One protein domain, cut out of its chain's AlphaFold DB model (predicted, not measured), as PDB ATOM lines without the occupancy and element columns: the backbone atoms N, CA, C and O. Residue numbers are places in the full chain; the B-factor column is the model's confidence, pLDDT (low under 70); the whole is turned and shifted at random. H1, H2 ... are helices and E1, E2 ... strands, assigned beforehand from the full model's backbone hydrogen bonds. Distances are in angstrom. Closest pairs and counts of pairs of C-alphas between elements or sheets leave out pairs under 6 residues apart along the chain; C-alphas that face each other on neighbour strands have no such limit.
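AT A GLANCE: This is residues 29 to 105 and 136 to 149 of the 151 residues of an uncharacterized protein of Chloroflexia bacterium (UniProt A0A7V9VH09). One strongly twisted sheet makes the body, with E1 near its middle between E4 and the long strand E6, and the single helix H1 packs on it with residues 34 to 41. Residues 42 to 48 stick out free, of which 42 to 47 belong to H1, while E7 lies off at the far end of E6. The printed part has 91 residues, with one named helix and eight named strands in the order E1 H1 E2 E3 E4 E5 E6 E7 E8; the class is mixed, helices and strands. The sheet is branched and mixed: E1 and E4 are parallel, and its other neighbour pairs are antiparallel. The whole is only just compact, close to loose, with a radius of gyration of the C-alphas of 14.3 A and spans of 37 by 35 by 21 A.

IN THESE COORDINATES: Find C-alpha 29 at (45.037, -22.075, -0.200); there E1 begins, residues 29 to 32, 9.7 A long. H1, residues 34 to 47, then runs 20.7 A from C-alpha 34 at (43.176, -7.586, -4.719). Next come E2, residues 52 to 55, 10.4 A; E3, residues 61 to 65, 13.1 A; and E4, residues 68 to 72, 13.0 A. E5, residues 80 to 82, 6.2 A, precedes E6, residues 85 to 95, 28.7 A. E7, residues 102 to 105, spans 9.9 A, and E8, residues 142 to 148, runs 17.5 A to C-alpha 148 at (52.337, -10.678, -12.482).

HOW THE PARTS SIT: Start at E1: E4 lies on one side of it, with N 71 and O 30 at 2.7 A, and E6 on the other side, with N 31 and O 92 at 2.7 A. E2, E3 and E4 form a meander, each strand the antiparallel neighbour of the one before; look for N 62 and O 54 at 2.8 A, and N 65 and O 68 at 2.9 A. E6 has three neighbours: E1 and E5 on one side, E8 on the other. E5 and E6 are a hairpin, with N 80 and O 88 at 2.9 A; E6 and E8 have N 93 and O 143 at 2.8 A. H1 is on the sheet; its closest C-alphas to E6 are those of Cys 36 and Ser 89, 6.5 A apart. In H1, 9 of 10 O i to N i+4 pairs are within hydrogen-bond range. E7 pairs with no named strand.

THE WHOLE: The two C-alphas farthest apart are those of Gly 48 and Leu 105, 42.0 A. Residues 106 to 135 are not printed, and C-alphas 105 and 136 stand 10.3 A apart across the cut. Of the links that are printed whole, E4 to E5 and E6 to E7 are short and the others are tight. The mean pLDDT of the printed part is 78.8; residues 36, 85 and 86 are under 70.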
ATOM      1  N   ALA A  29      45.622 -23.350   0.184       71.12
ATOM      2  CA  ALA A  29      45.037 -22.075  -0.200       71.12
ATOM      3  C   ALA A  29      46.000 -21.304  -1.096       71.12
ATOM      4  O   ALA A  29      47.218 -21.326  -0.894       71.12
ATOM      5  N   THR A  30      45.435 -20.591  -2.060       76.06
ATOM      6  CA  THR A  30      46.173 -19.639  -2.883       76.06
ATOM      7  C   THR A  30      45.883 -18.242  -2.355       76.06
ATOM      8  O   THR A  30      44.739 -17.816  -2.389       76.06
ATOM      9  N   GLN A  31      46.884 -17.533  -1.847       73.56
ATOM     10  CA  GLN A  31      46.762 -16.173  -1.331       73.56
ATOM     11  C   GLN A  31      47.302 -15.162  -2.340       73.56
ATOM     12  O   GLN A  31      48.344 -15.366  -2.967       73.56
ATOM     13  N   CYS A  32      46.565 -14.077  -2.512       71.31
ATOM     14  CA  CYS A  32      46.733 -13.159  -3.622       71.31
ATOM     15  C   CYS A  32      46.220 -11.768  -3.205       71.31
ATOM     16  O   CYS A  32      45.223 -11.674  -2.505       71.31
ATOM     17  N   GLY A  33      46.896 -10.687  -3.602       72.69
ATOM     18  CA  GLY A  33      46.375  -9.321  -3.487       72.69
ATOM     19  C   GLY A  33      45.096  -9.067  -4.294       72.69
ATOM     20  O   GLY A  33      44.735  -9.815  -5.204       72.69
ATOM     21  N   ASN A  34      44.406  -7.963  -4.005       72.88
ATOM     22  CA  ASN A  34      43.176  -7.586  -4.719       72.88
ATOM     23  C   ASN A  34      43.376  -7.471  -6.234       72.88
ATOM     24  O   ASN A  34      42.479  -7.802  -7.014       72.88
ATOM     25  N   HIS A  35      44.547  -6.995  -6.655       72.62
ATOM     26  CA  HIS A  35      44.826  -6.754  -8.061       72.62
ATOM     27  C   HIS A  35      45.107  -8.061  -8.818       72.62
ATOM     28  O   HIS A  35      44.616  -8.225  -9.934       72.62
ATOM     29  N   CYS A  36      45.751  -9.057  -8.189       69.81
ATOM     30  CA  CYS A  36      45.954 -10.364  -8.828       69.81
ATOM     31  C   CYS A  36      44.687 -11.192  -9.013       69.81
ATOM     32  O   CYS A  36      44.617 -11.969  -9.964       69.81
ATOM     33  N   VAL A  37      43.654 -10.980  -8.196       75.75
ATOM     34  CA  VAL A  37      42.349 -11.608  -8.431       75.75
ATOM     35  C   VAL A  37      41.694 -11.051  -9.693       75.75
ATOM     36  O   VAL A  37      41.094 -11.798 -10.462       75.75
ATOM     37  N   GLN A  38      41.821  -9.745  -9.946       75.56
ATOM     38  CA  GLN A  38      41.339  -9.165 -11.203       75.56
ATOM     39  C   GLN A  38      42.144  -9.688 -12.401       75.56
ATOM     40  O   GLN A  38      41.558  -9.994 -13.437       75.56
ATOM     41  N   TYR A  39      43.453  -9.907 -12.237       76.81
ATOM     42  CA  TYR A  39      44.290 -10.489 -13.292       76.81
ATOM     43  C   TYR A  39      43.876 -11.913 -13.670       76.81
ATOM     44  O   TYR A  39      43.754 -12.213 -14.858       76.81
ATOM     45  N   ASP A  40      43.622 -12.783 -12.687       77.62
ATOM     46  CA  ASP A  40      43.130 -14.140 -12.963       77.62
ATOM     47  C   ASP A  40      41.798 -14.096 -13.728       77.62
ATOM     48  O   ASP A  40      41.616 -14.800 -14.722       77.62
ATOM     49  N   LYS A  41      40.890 -13.189 -13.350       79.12
ATOM     50  CA  LYS A  41      39.604 -13.007 -14.040       79.12
ATOM     51  C   LYS A  41      39.769 -12.608 -15.498       79.12
ATOM     52  O   LYS A  41      39.076 -13.158 -16.355       79.12
ATOM     53  N   ASP A  42      40.657 -11.670 -15.797       79.38
ATOM     54  CA  ASP A  42      40.848 -11.185 -17.163       79.38
ATOM     55  C   ASP A  42      41.555 -12.223 -18.049       79.38
ATOM     56  O   ASP A  42      41.166 -12.430 -19.207       79.38
ATOM     57  N   LEU A  43      42.501 -12.981 -17.486       77.81
ATOM     58  CA  LEU A  43      43.114 -14.135 -18.151       77.81
ATOM     59  C   LEU A  43      42.091 -15.248 -18.426       77.81
ATOM     60  O   LEU A  43      42.069 -15.824 -19.520       77.81
ATOM     61  N   ARG A  44      41.197 -15.535 -17.474       76.94
ATOM     62  CA  ARG A  44      40.135 -16.544 -17.633       76.94
ATOM     63  C   ARG A  44      39.098 -16.137 -18.672       76.94
ATOM     64  O   ARG A  44      38.718 -16.954 -19.508       76.94
ATOM     65  N   ARG A  45      38.714 -14.858 -18.703       78.81
ATOM     66  CA  ARG A  45      37.836 -14.304 -19.749       78.81
ATOM     67  C   ARG A  45      38.458 -14.412 -21.137       78.81
ATOM     68  O   ARG A  45      37.767 -14.781 -22.079       78.81
ATOM     69  N   THR A  46      39.756 -14.143 -21.255       81.62
ATOM     70  CA  THR A  46      40.481 -14.231 -22.534       81.62
ATOM     71  C   THR A  46      40.637 -15.676 -23.011       81.62
ATOM     72  O   THR A  46      40.518 -15.954 -24.201       81.62
ATOM     73  N   SER A  47      40.863 -16.614 -22.089       78.19
ATOM     74  CA  SER A  47      40.998 -18.045 -22.396       78.19
ATOM     75  C   SER A  47      39.660 -18.778 -22.570       78.19
ATOM     76  O   SER A  47      39.656 -19.950 -22.937       78.19
ATOM     77  N   GLY A  48      38.523 -18.109 -22.333       74.75
ATOM     78  CA  GLY A  48      37.188 -18.717 -22.406       74.75
ATOM     79  C   GLY A  48      36.911 -19.734 -21.292       74.75
ATOM     80  O   GLY A  48      35.955 -20.503 -21.390       74.75
ATOM     81  N   SER A  49      37.740 -19.749 -20.245       75.31
ATOM     82  CA  SER A  49      37.591 -20.632 -19.092       75.31
ATOM     83  C   SER A  49      36.565 -20.059 -18.114       75.31
ATOM     84  O   SER A  49      36.609 -18.877 -17.759       75.31
ATOM     85  N   VAL A  50      35.622 -20.894 -17.670       75.25
ATOM     86  CA  VAL A  50      34.573 -20.493 -16.722       75.25
ATOM     87  C   VAL A  50      35.205 -20.180 -15.369       75.25
ATOM     88  O   VAL A  50      36.057 -20.927 -14.897       75.25
ATOM     89  N   ILE A  51      34.797 -19.077 -14.736       74.75
ATOM     90  CA  ILE A  51      35.196 -18.748 -13.362       74.75
ATOM     91  C   ILE A  51      34.415 -19.663 -12.421       74.75
ATOM     92  O   ILE A  51      33.191 -19.575 -12.327       74.75
ATOM     93  N   GLU A  52      35.130 -20.554 -11.745       77.50
ATOM     94  CA  GLU A  52      34.549 -21.460 -10.764       77.50
ATOM     95  C   GLU A  52      34.400 -20.736  -9.429       77.50
ATOM     96  O   GLU A  52      35.338 -20.114  -8.925       77.50
ATOM     97  N   THR A  53      33.212 -20.816  -8.843       79.25
ATOM     98  CA  THR A  53      32.937 -20.287  -7.509       79.25
ATOM     99  C   THR A  53      32.438 -21.411  -6.618       79.25
ATOM    100  O   THR A  53      31.631 -22.249  -7.025       79.25
ATOM    101  N   ALA A  54      32.931 -21.441  -5.385       75.75
ATOM    102  CA  ALA A  54      32.472 -22.361  -4.359       75.75
ATOM    103  C   ALA A  54      32.034 -21.585  -3.119       75.75
ATOM    104  O   ALA A  54      32.477 -20.466  -2.862       75.75
ATOM    105  N   LEU A  55      31.155 -22.193  -2.328       76.81
ATOM    106  CA  LEU A  55      30.801 -21.662  -1.020       76.81
ATOM    107  C   LEU A  55      31.852 -22.110  -0.009       76.81
ATOM    108  O   LEU A  55      32.126 -23.304   0.122       76.81
ATOM    109  N   ASN A  56      32.430 -21.156   0.714       71.44
ATOM    110  CA  ASN A  56      33.274 -21.473   1.854       71.44
ATOM    111  C   ASN A  56      32.420 -21.968   3.038       71.44
ATOM    112  O   ASN A  56      31.191 -21.867   3.045       71.44
ATOM    113  N   GLN A  57      33.079 -22.468   4.082       71.69
ATOM    114  CA  GLN A  57      32.419 -22.935   5.312       71.69
ATOM    115  C   GLN A  57      31.598 -21.853   6.047       71.69
ATOM    116  O   GLN A  57      30.813 -22.176   6.933       71.69
ATOM    117  N   PHE A  58      31.776 -20.581   5.684       73.94
ATOM    118  CA  PHE A  58      31.059 -19.431   6.233       73.94
ATOM    119  C   PHE A  58      29.929 -18.940   5.310       73.94
ATOM    120  O   PHE A  58      29.316 -17.911   5.585       73.94
ATOM    121  N   GLY A  59      29.638 -19.660   4.219       74.88
ATOM    122  CA  GLY A  59      28.573 -19.328   3.269       74.88
ATOM    123  C   GLY A  59      28.891 -18.167   2.322       74.88
ATOM    124  O   GLY A  59      28.000 -17.698   1.617       74.88
ATOM    125  N   GLN A  60      30.137 -17.697   2.278       79.44
ATOM    126  CA  GLN A  60      30.583 -16.696   1.313       79.44
ATOM    127  C   GLN A  60      31.016 -17.383   0.019       79.44
ATOM    128  O   GLN A  60      31.631 -18.452   0.042       79.44
ATOM    129  N   GLN A  61      30.713 -16.750  -1.110       80.38
ATOM    130  CA  GLN A  61      31.216 -17.191  -2.405       80.38
ATOM    131  C   GLN A  61      32.694 -16.823  -2.506       80.38
ATOM    132  O   GLN A  61      33.053 -15.651  -2.408       80.38
ATOM    133  N   VAL A  62      33.534 -17.837  -2.670       79.06
ATOM    134  CA  VAL A  62      34.971 -17.705  -2.888       79.06
ATOM    135  C   VAL A  62      35.283 -18.246  -4.274       79.06
ATOM    136  O   VAL A  62      34.703 -19.240  -4.721       79.06
ATOM    137  N   GLU A  63      36.177 -17.562  -4.970       79.88
ATOM    138  CA  GLU A  63      36.650 -17.980  -6.284       79.88
ATOM    139  C   GLU A  63      37.641 -19.130  -6.140       79.88
ATOM    140  O   GLU A  63      38.463 -19.165  -5.222       79.88
ATOM    141  N   VAL A  64      37.521 -20.105  -7.034       80.25
ATOM    142  CA  VAL A  64      38.268 -21.353  -6.974       80.25
ATOM    143  C   VAL A  64      39.039 -21.558  -8.273       80.25
ATOM    144  O   VAL A  64      38.582 -21.248  -9.379       80.25
ATOM    145  N   TYR A  65      40.242 -22.099  -8.127       78.12
ATOM    146  CA  TYR A  65      41.069 -22.557  -9.226       78.12
ATOM    147  C   TYR A  65      41.399 -24.031  -9.001       78.12
ATOM    148  O   TYR A  65      42.072 -24.360  -8.026       78.12
ATOM    149  N   ASP A  66      40.902 -24.913  -9.873       77.69
ATOM    150  CA  ASP A  66      41.144 -26.364  -9.801       77.69
ATOM    151  C   ASP A  66      40.780 -26.967  -8.426       77.69
ATOM    152  O   ASP A  66      41.525 -27.726  -7.808       77.69
ATOM    153  N   GLY A  67      39.643 -26.537  -7.869       75.69
ATOM    154  CA  GLY A  67      39.199 -26.941  -6.530       75.69
ATOM    155  C   GLY A  67      39.915 -26.259  -5.351       75.69
ATOM    156  O   GLY A  67      39.485 -26.447  -4.212       75.69
ATOM    157  N   ILE A  68      40.951 -25.445  -5.588       81.75
ATOM    158  CA  ILE A  68      41.698 -24.708  -4.556       81.75
ATOM    159  C   ILE A  68      41.123 -23.293  -4.388       81.75
ATOM    160  O   ILE A  68      41.035 -22.549  -5.369       81.75
ATOM    161  N   PRO A  69      40.749 -22.877  -3.164       81.25
ATOM    162  CA  PRO A  69      40.222 -21.540  -2.934       81.25
ATOM    163  C   PRO A  69      41.308 -20.468  -3.091       81.25
ATOM    164  O   PRO A  69      42.410 -20.591  -2.543       81.25
ATOM    165  N   ILE A  70      40.959 -19.391  -3.795       81.88
ATOM    166  CA  ILE A  70      41.754 -18.167  -3.874       81.88
ATOM    167  C   ILE A  70      41.294 -17.224  -2.758       81.88
ATOM    168  O   ILE A  70      40.141 -16.798  -2.706       81.88
ATOM    169  N   VAL A  71      42.209 -16.904  -1.853       83.62
ATOM    170  CA  VAL A  71      42.019 -15.983  -0.736       83.62
ATOM    171  C   VAL A  71      42.668 -14.655  -1.077       83.62
ATOM    172  O   VAL A  71      43.814 -14.602  -1.528       83.62
ATOM    173  N   VAL A  72      41.926 -13.584  -0.826       83.88
ATOM    174  CA  VAL A  72      42.383 -12.228  -1.110       83.88
ATOM    175  C   VAL A  72      42.980 -11.606   0.146       83.88
ATOM    176  O   VAL A  72      42.345 -11.643   1.199       83.88
ATOM    177  N   ASP A  73      44.194 -11.071   0.041       83.94
ATOM    178  CA  ASP A  73      44.904 -10.402   1.129       83.94
ATOM    179  C   ASP A  73      45.504  -9.061   0.688       83.94
ATOM    180  O   ASP A  73      46.377  -9.008  -0.176       83.94
ATOM    181  N   ASP A  74      45.085  -7.984   1.349       85.00
ATOM    182  CA  ASP A  74      45.532  -6.611   1.091       85.00
ATOM    183  C   ASP A  74      47.015  -6.382   1.422       85.00
ATOM    184  O   ASP A  74      47.608  -5.398   0.975       85.00
ATOM    185  N   PHE A  75      47.630  -7.261   2.222       83.81
ATOM    186  CA  PHE A  75      49.035  -7.137   2.612       83.81
ATOM    187  C   PHE A  75      50.017  -7.715   1.587       83.81
ATOM    188  O   PHE A  75      51.231  -7.583   1.766       83.81
ATOM    189  N   VAL A  76      49.524  -8.317   0.502       81.94
ATOM    190  CA  VAL A  76      50.360  -8.700  -0.638       81.94
ATOM    191  C   VAL A  76      50.592  -7.458  -1.511       81.94
ATOM    192  O   VAL A  76      49.633  -6.924  -2.065       81.94
ATOM    193  N   PRO A  77      51.838  -6.963  -1.641       80.50
ATOM    194  CA  PRO A  77      52.103  -5.720  -2.354       80.50
ATOM    195  C   PRO A  77      51.919  -5.872  -3.870       80.50
ATOM    196  O   PRO A  77      52.387  -6.836  -4.473       80.50
ATOM    197  N   ASP A  78      51.322  -4.851  -4.488       77.38
ATOM    198  CA  ASP A  78      51.143  -4.740  -5.947       77.38
ATOM    199  C   ASP A  78      52.229  -3.875  -6.628       77.38
ATOM    200  O   ASP A  78      52.179  -3.607  -7.830       77.38
ATOM    201  N   THR A  79      53.215  -3.413  -5.857       79.88
ATOM    202  CA  THR A  79      54.334  -2.568  -6.311       79.88
ATOM    203  C   THR A  79      55.665  -3.308  -6.224       79.88
ATOM    204  O   THR A  79      56.699  -2.716  -5.903       79.88
ATOM    205  N   GLU A  80      55.657  -4.629  -6.399       76.88
ATOM    206  CA  GLU A  80      56.898  -5.389  -6.397       76.88
ATOM    207  C   GLU A  80      57.673  -5.081  -7.677       76.88
ATOM    208  O   GLU A  80      57.165  -5.241  -8.790       76.88
ATOM    209  N   THR A  81      58.924  -4.649  -7.522       78.62
ATOM    210  CA  THR A  81      59.828  -4.475  -8.658       78.62
ATOM    211  C   THR A  81      60.427  -5.824  -9.033       78.62
ATOM    212  O   THR A  81      61.184  -6.407  -8.256       78.62
ATOM    213  N   GLN A  82      60.118  -6.312 -10.231       75.69
ATOM    214  CA  GLN A  82      60.712  -7.522 -10.797       75.69
ATOM    215  C   GLN A  82      61.369  -7.178 -12.132       75.69
ATOM    216  O   GLN A  82      60.703  -6.906 -13.133       75.69
ATOM    217  N   GLY A  83      62.704  -7.148 -12.141       79.06
ATOM    218  CA  GLY A  83      63.471  -6.687 -13.297       79.06
ATOM    219  C   GLY A  83      63.168  -5.221 -13.622       79.06
ATOM    220  O   GLY A  83      63.482  -4.334 -12.834       79.06
ATOM    221  N   THR A  84      62.574  -4.967 -14.790       73.69
ATOM    222  CA  THR A  84      62.199  -3.621 -15.265       73.69
ATOM    223  C   THR A  84      60.752  -3.229 -14.944       73.69
ATOM    224  O   THR A  84      60.390  -2.069 -15.130       73.69
ATOM    225  N   GLY A  85      59.916  -4.163 -14.478       67.62
ATOM    226  CA  GLY A  85      58.524  -3.897 -14.115       67.62
ATOM    227  C   GLY A  85      58.410  -3.416 -12.671       67.62
ATOM    228  O   GLY A  85      58.902  -4.094 -11.775       67.62
ATOM    229  N   ALA A  86      57.766  -2.265 -12.449       68.19
ATOM    230  CA  ALA A  86      57.578  -1.658 -11.121       68.19
ATOM    231  C   ALA A  86      56.177  -1.887 -10.512       68.19
ATOM    232  O   ALA A  86      55.958  -1.589  -9.341       68.19
ATOM    233  N   ASN A  87      55.239  -2.425 -11.299       77.62
ATOM    234  CA  ASN A  87      53.840  -2.642 -10.918       77.62
ATOM    235  C   ASN A  87      53.502  -4.133 -10.993       77.62
ATOM    236  O   ASN A  87      52.606  -4.532 -11.740       77.62
ATOM    237  N   THR A  88      54.290  -4.967 -10.314       77.12
ATOM    238  CA  THR A  88      54.047  -6.410 -10.308       77.12
ATOM    239  C   THR A  88      53.520  -6.872  -8.960       77.12
ATOM    240  O   THR A  88      53.909  -6.360  -7.913       77.12
ATOM    241  N   SER A  89      52.617  -7.844  -9.005       80.69
ATOM    242  CA  SER A  89      52.082  -8.539  -7.834       80.69
ATOM    243  C   SER A  89      52.627  -9.967  -7.772       80.69
ATOM    244  O   SER A  89      53.198 -10.484  -8.749       80.69
ATOM    245  N   SER A  90      52.441 -10.623  -6.626       82.50
ATOM    246  CA  SER A  90      52.759 -12.039  -6.453       82.50
ATOM    247  C   SER A  90      51.571 -12.855  -5.957       82.50
ATOM    248  O   SER A  90      50.767 -12.401  -5.150       82.50
ATOM    249  N   ILE A  91      51.484 -14.093  -6.440       85.19
ATOM    250  CA  ILE A  91      50.528 -15.100  -5.974       85.19
ATOM    251  C   ILE A  91      51.289 -16.142  -5.158       85.19
ATOM    252  O   ILE A  91      52.354 -16.619  -5.566       85.19
ATOM    253  N   TRP A  92      50.727 -16.519  -4.017       85.00
ATOM    254  CA  TRP A  92      51.308 -17.466  -3.075       85.00
ATOM    255  C   TRP A  92      50.431 -18.706  -2.973       85.00
ATOM    256  O   TRP A  92      49.269 -18.609  -2.608       85.00
ATOM    257  N   ALA A  93      50.975 -19.885  -3.252       85.62
ATOM    258  CA  ALA A  93      50.304 -21.154  -2.993       85.62
ATOM    259  C   ALA A  93      50.865 -21.757  -1.702       85.62
ATOM    260  O   ALA A  93      52.068 -22.017  -1.600       85.62
ATOM    261  N   LEU A  94      49.998 -21.970  -0.714       84.62
ATOM    262  CA  LEU A  94      50.367 -22.412   0.625       84.62
ATOM    263  C   LEU A  94      49.642 -23.703   0.973       84.62
ATOM    264  O   LEU A  94      48.422 -23.788   0.861       84.62
ATOM    265  N   LYS A  95      50.392 -24.692   1.464       83.44
ATOM    266  CA  LYS A  95      49.826 -25.842   2.165       83.44
ATOM    267  C   LYS A  95      49.967 -25.628   3.666       83.44
ATOM    268  O   LYS A  95      51.081 -25.512   4.165       83.44
ATOM    269  N   PHE A  96      48.861 -25.615   4.388       81.69
ATOM    270  CA  PHE A  96      48.797 -25.632   5.839       81.69
ATOM    271  C   PHE A  96      48.877 -27.061   6.373       81.69
ATOM    272  O   PHE A  96      48.333 -27.999   5.792       81.69
ATOM    273  N   GLY A  97      49.550 -27.242   7.504       76.50
ATOM    274  CA  GLY A  97      49.559 -28.528   8.196       76.50
ATOM    275  C   GLY A  97      50.839 -28.782   8.972       76.50
ATOM    276  O   GLY A  97      51.943 -28.478   8.512       76.50
ATOM    277  N   GLN A  98      50.683 -29.393  10.145       74.69
ATOM    278  CA  GLN A  98      51.796 -29.773  11.004       74.69
ATOM    279  C   GLN A  98      52.690 -30.801  10.294       74.69
ATOM    280  O   GLN A  98      52.224 -31.853   9.861       74.69
ATOM    281  N   GLY A  99      53.978 -30.485  10.150       71.50
ATOM    282  CA  GLY A  99      54.988 -31.383   9.572       71.50
ATOM    283  C   GLY A  99      55.060 -31.426   8.041       71.50
ATOM    284  O   GLY A  99      56.086 -31.842   7.512       71.50
ATOM    285  N   MET A 100      54.037 -30.955   7.320       71.00
ATOM    286  CA  MET A 100      54.001 -31.000   5.847       71.00
ATOM    287  C   MET A 100      54.019 -29.622   5.181       71.00
ATOM    288  O   MET A 100      54.342 -29.531   3.996       71.00
ATOM    289  N   GLY A 101      53.681 -28.562   5.914       80.62
ATOM    290  CA  GLY A 101      53.444 -27.249   5.330       80.62
ATOM    291  C   GLY A 101      53.769 -26.088   6.261       80.62
ATOM    292  O   GLY A 101      54.737 -26.132   7.023       80.62
ATOM    293  N   LEU A 102      52.970 -25.033   6.149       83.44
ATOM    294  CA  LEU A 102      53.024 -23.834   6.964       83.44
ATOM    295  C   LEU A 102      52.155 -24.001   8.211       83.44
ATOM    296  O   LEU A 102      51.029 -24.501   8.130       83.44
ATOM    297  N   MET A 103      52.644 -23.534   9.357       87.38
ATOM    298  CA  MET A 103      51.795 -23.366  10.532       87.38
ATOM    299  C   MET A 103      52.186 -22.147  11.363       87.38
ATOM    300  O   MET A 103      53.349 -21.735  11.397       87.38
ATOM    301  N   GLY A 104      51.190 -21.593  12.051       86.00
ATOM    302  CA  GLY A 104      51.401 -20.594  13.088       86.00
ATOM    303  C   GLY A 104      51.929 -21.243  14.365       86.00
ATOM    304  O   GLY A 104      51.516 -22.342  14.736       86.00
ATOM    305  N   LEU A 105      52.850 -20.554  15.026       88.19
ATOM    306  CA  LEU A 105      53.328 -20.873  16.361       88.19
ATOM    307  C   LEU A 105      52.866 -19.771  17.304       88.19
ATOM    308  O   LEU A 105      53.075 -18.591  17.030       88.19
ATOM    309  N   LEU A 136      57.736 -22.871   8.669       87.12
ATOM    310  CA  LEU A 136      57.676 -23.620   7.422       87.12
ATOM    311  C   LEU A 136      58.415 -24.949   7.608       87.12
ATOM    312  O   LEU A 136      59.643 -24.970   7.685       87.12
ATOM    313  N   PHE A 137      57.676 -26.058   7.664       84.88
ATOM    314  CA  PHE A 137      58.258 -27.394   7.867       84.88
ATOM    315  C   PHE A 137      58.869 -27.969   6.592       84.88
ATOM    316  O   PHE A 137      59.804 -28.763   6.654       84.88
ATOM    317  N   SER A 138      58.359 -27.561   5.428       82.44
ATOM    318  CA  SER A 138      58.837 -28.026   4.130       82.44
ATOM    319  C   SER A 138      58.781 -26.916   3.095       82.44
ATOM    320  O   SER A 138      57.757 -26.258   2.935       82.44
ATOM    321  N   ARG A 139      59.856 -26.765   2.314       81.69
ATOM    322  CA  ARG A 139      59.890 -25.838   1.170       81.69
ATOM    323  C   ARG A 139      58.901 -26.220   0.071       81.69
ATOM    324  O   ARG A 139      58.502 -25.361  -0.694       81.69
ATOM    325  N   LEU A 140      58.494 -27.489   0.004       83.25
ATOM    326  CA  LEU A 140      57.482 -27.950  -0.952       83.25
ATOM    327  C   LEU A 140      56.061 -27.521  -0.558       83.25
ATOM    328  O   LEU A 140      55.150 -27.641  -1.367       83.25
ATOM    329  N   GLY A 141      55.865 -27.041   0.675       76.94
ATOM    330  CA  GLY A 141      54.577 -26.548   1.165       76.94
ATOM    331  C   GLY A 141      54.293 -25.088   0.812       76.94
ATOM    332  O   GLY A 141      53.257 -24.562   1.212       76.94
ATOM    333  N   THR A 142      55.198 -24.409   0.104       84.81
ATOM    334  CA  THR A 142      55.018 -23.015  -0.310       84.81
ATOM    335  C   THR A 142      55.593 -22.800  -1.699       84.81
ATOM    336  O   THR A 142      56.754 -23.112  -1.952       84.81
ATOM    337  N   ALA A 143      54.791 -22.228  -2.588       86.50
ATOM    338  CA  ALA A 143      55.231 -21.769  -3.895       86.50
ATOM    339  C   ALA A 143      54.821 -20.309  -4.089       86.50
ATOM    340  O   ALA A 143      53.775 -19.877  -3.607       86.50
ATOM    341  N   ARG A 144      55.655 -19.552  -4.799       87.06
ATOM    342  CA  ARG A 144      55.386 -18.159  -5.155       87.06
ATOM    343  C   ARG A 144      55.507 -18.002  -6.661       87.06
ATOM    344  O   ARG A 144      56.537 -18.361  -7.228       87.06
ATOM    345  N   LEU A 145      54.489 -17.414  -7.270       85.75
ATOM    346  CA  LEU A 145      54.537 -16.880  -8.622       85.75
ATOM    347  C   LEU A 145      54.721 -15.361  -8.522       85.75
ATOM    348  O   LEU A 145      53.873 -14.670  -7.967       85.75
ATOM    349  N   SER A 146      55.851 -14.847  -9.002       85.62
ATOM    350  CA  SER A 146      56.201 -13.420  -8.961       85.62
ATOM    351  C   SER A 146      56.194 -12.795 -10.352       85.62
ATOM    352  O   SER A 146      56.491 -13.485 -11.325       85.62
ATOM    353  N   GLY A 147      55.971 -11.480 -10.432       78.69
ATOM    354  CA  GLY A 147      56.091 -10.734 -11.688       78.69
ATOM    355  C   GLY A 147      54.796 -10.684 -12.499       78.69
ATOM    356  O   GLY A 147      54.845 -10.653 -13.725       78.69
ATOM    357  N   ILE A 148      53.645 -10.716 -11.826       78.31
ATOM    358  CA  ILE A 148      52.337 -10.678 -12.482       78.31
ATOM    359  C   ILE A 148      51.937  -9.219 -12.687       78.31
ATOM    360  O   ILE A 148      51.842  -8.463 -11.718       78.31
ATOM    361  N   THR A 149      51.682  -8.851 -13.939       73.00
ATOM    362  CA  THR A 149      51.379  -7.479 -14.365       73.00
ATOM    363  C   THR A 149      50.008  -7.444 -15.035       73.00
ATOM    364  O   THR A 149      49.680  -8.358 -15.792       73.00
TER     365      THR A 149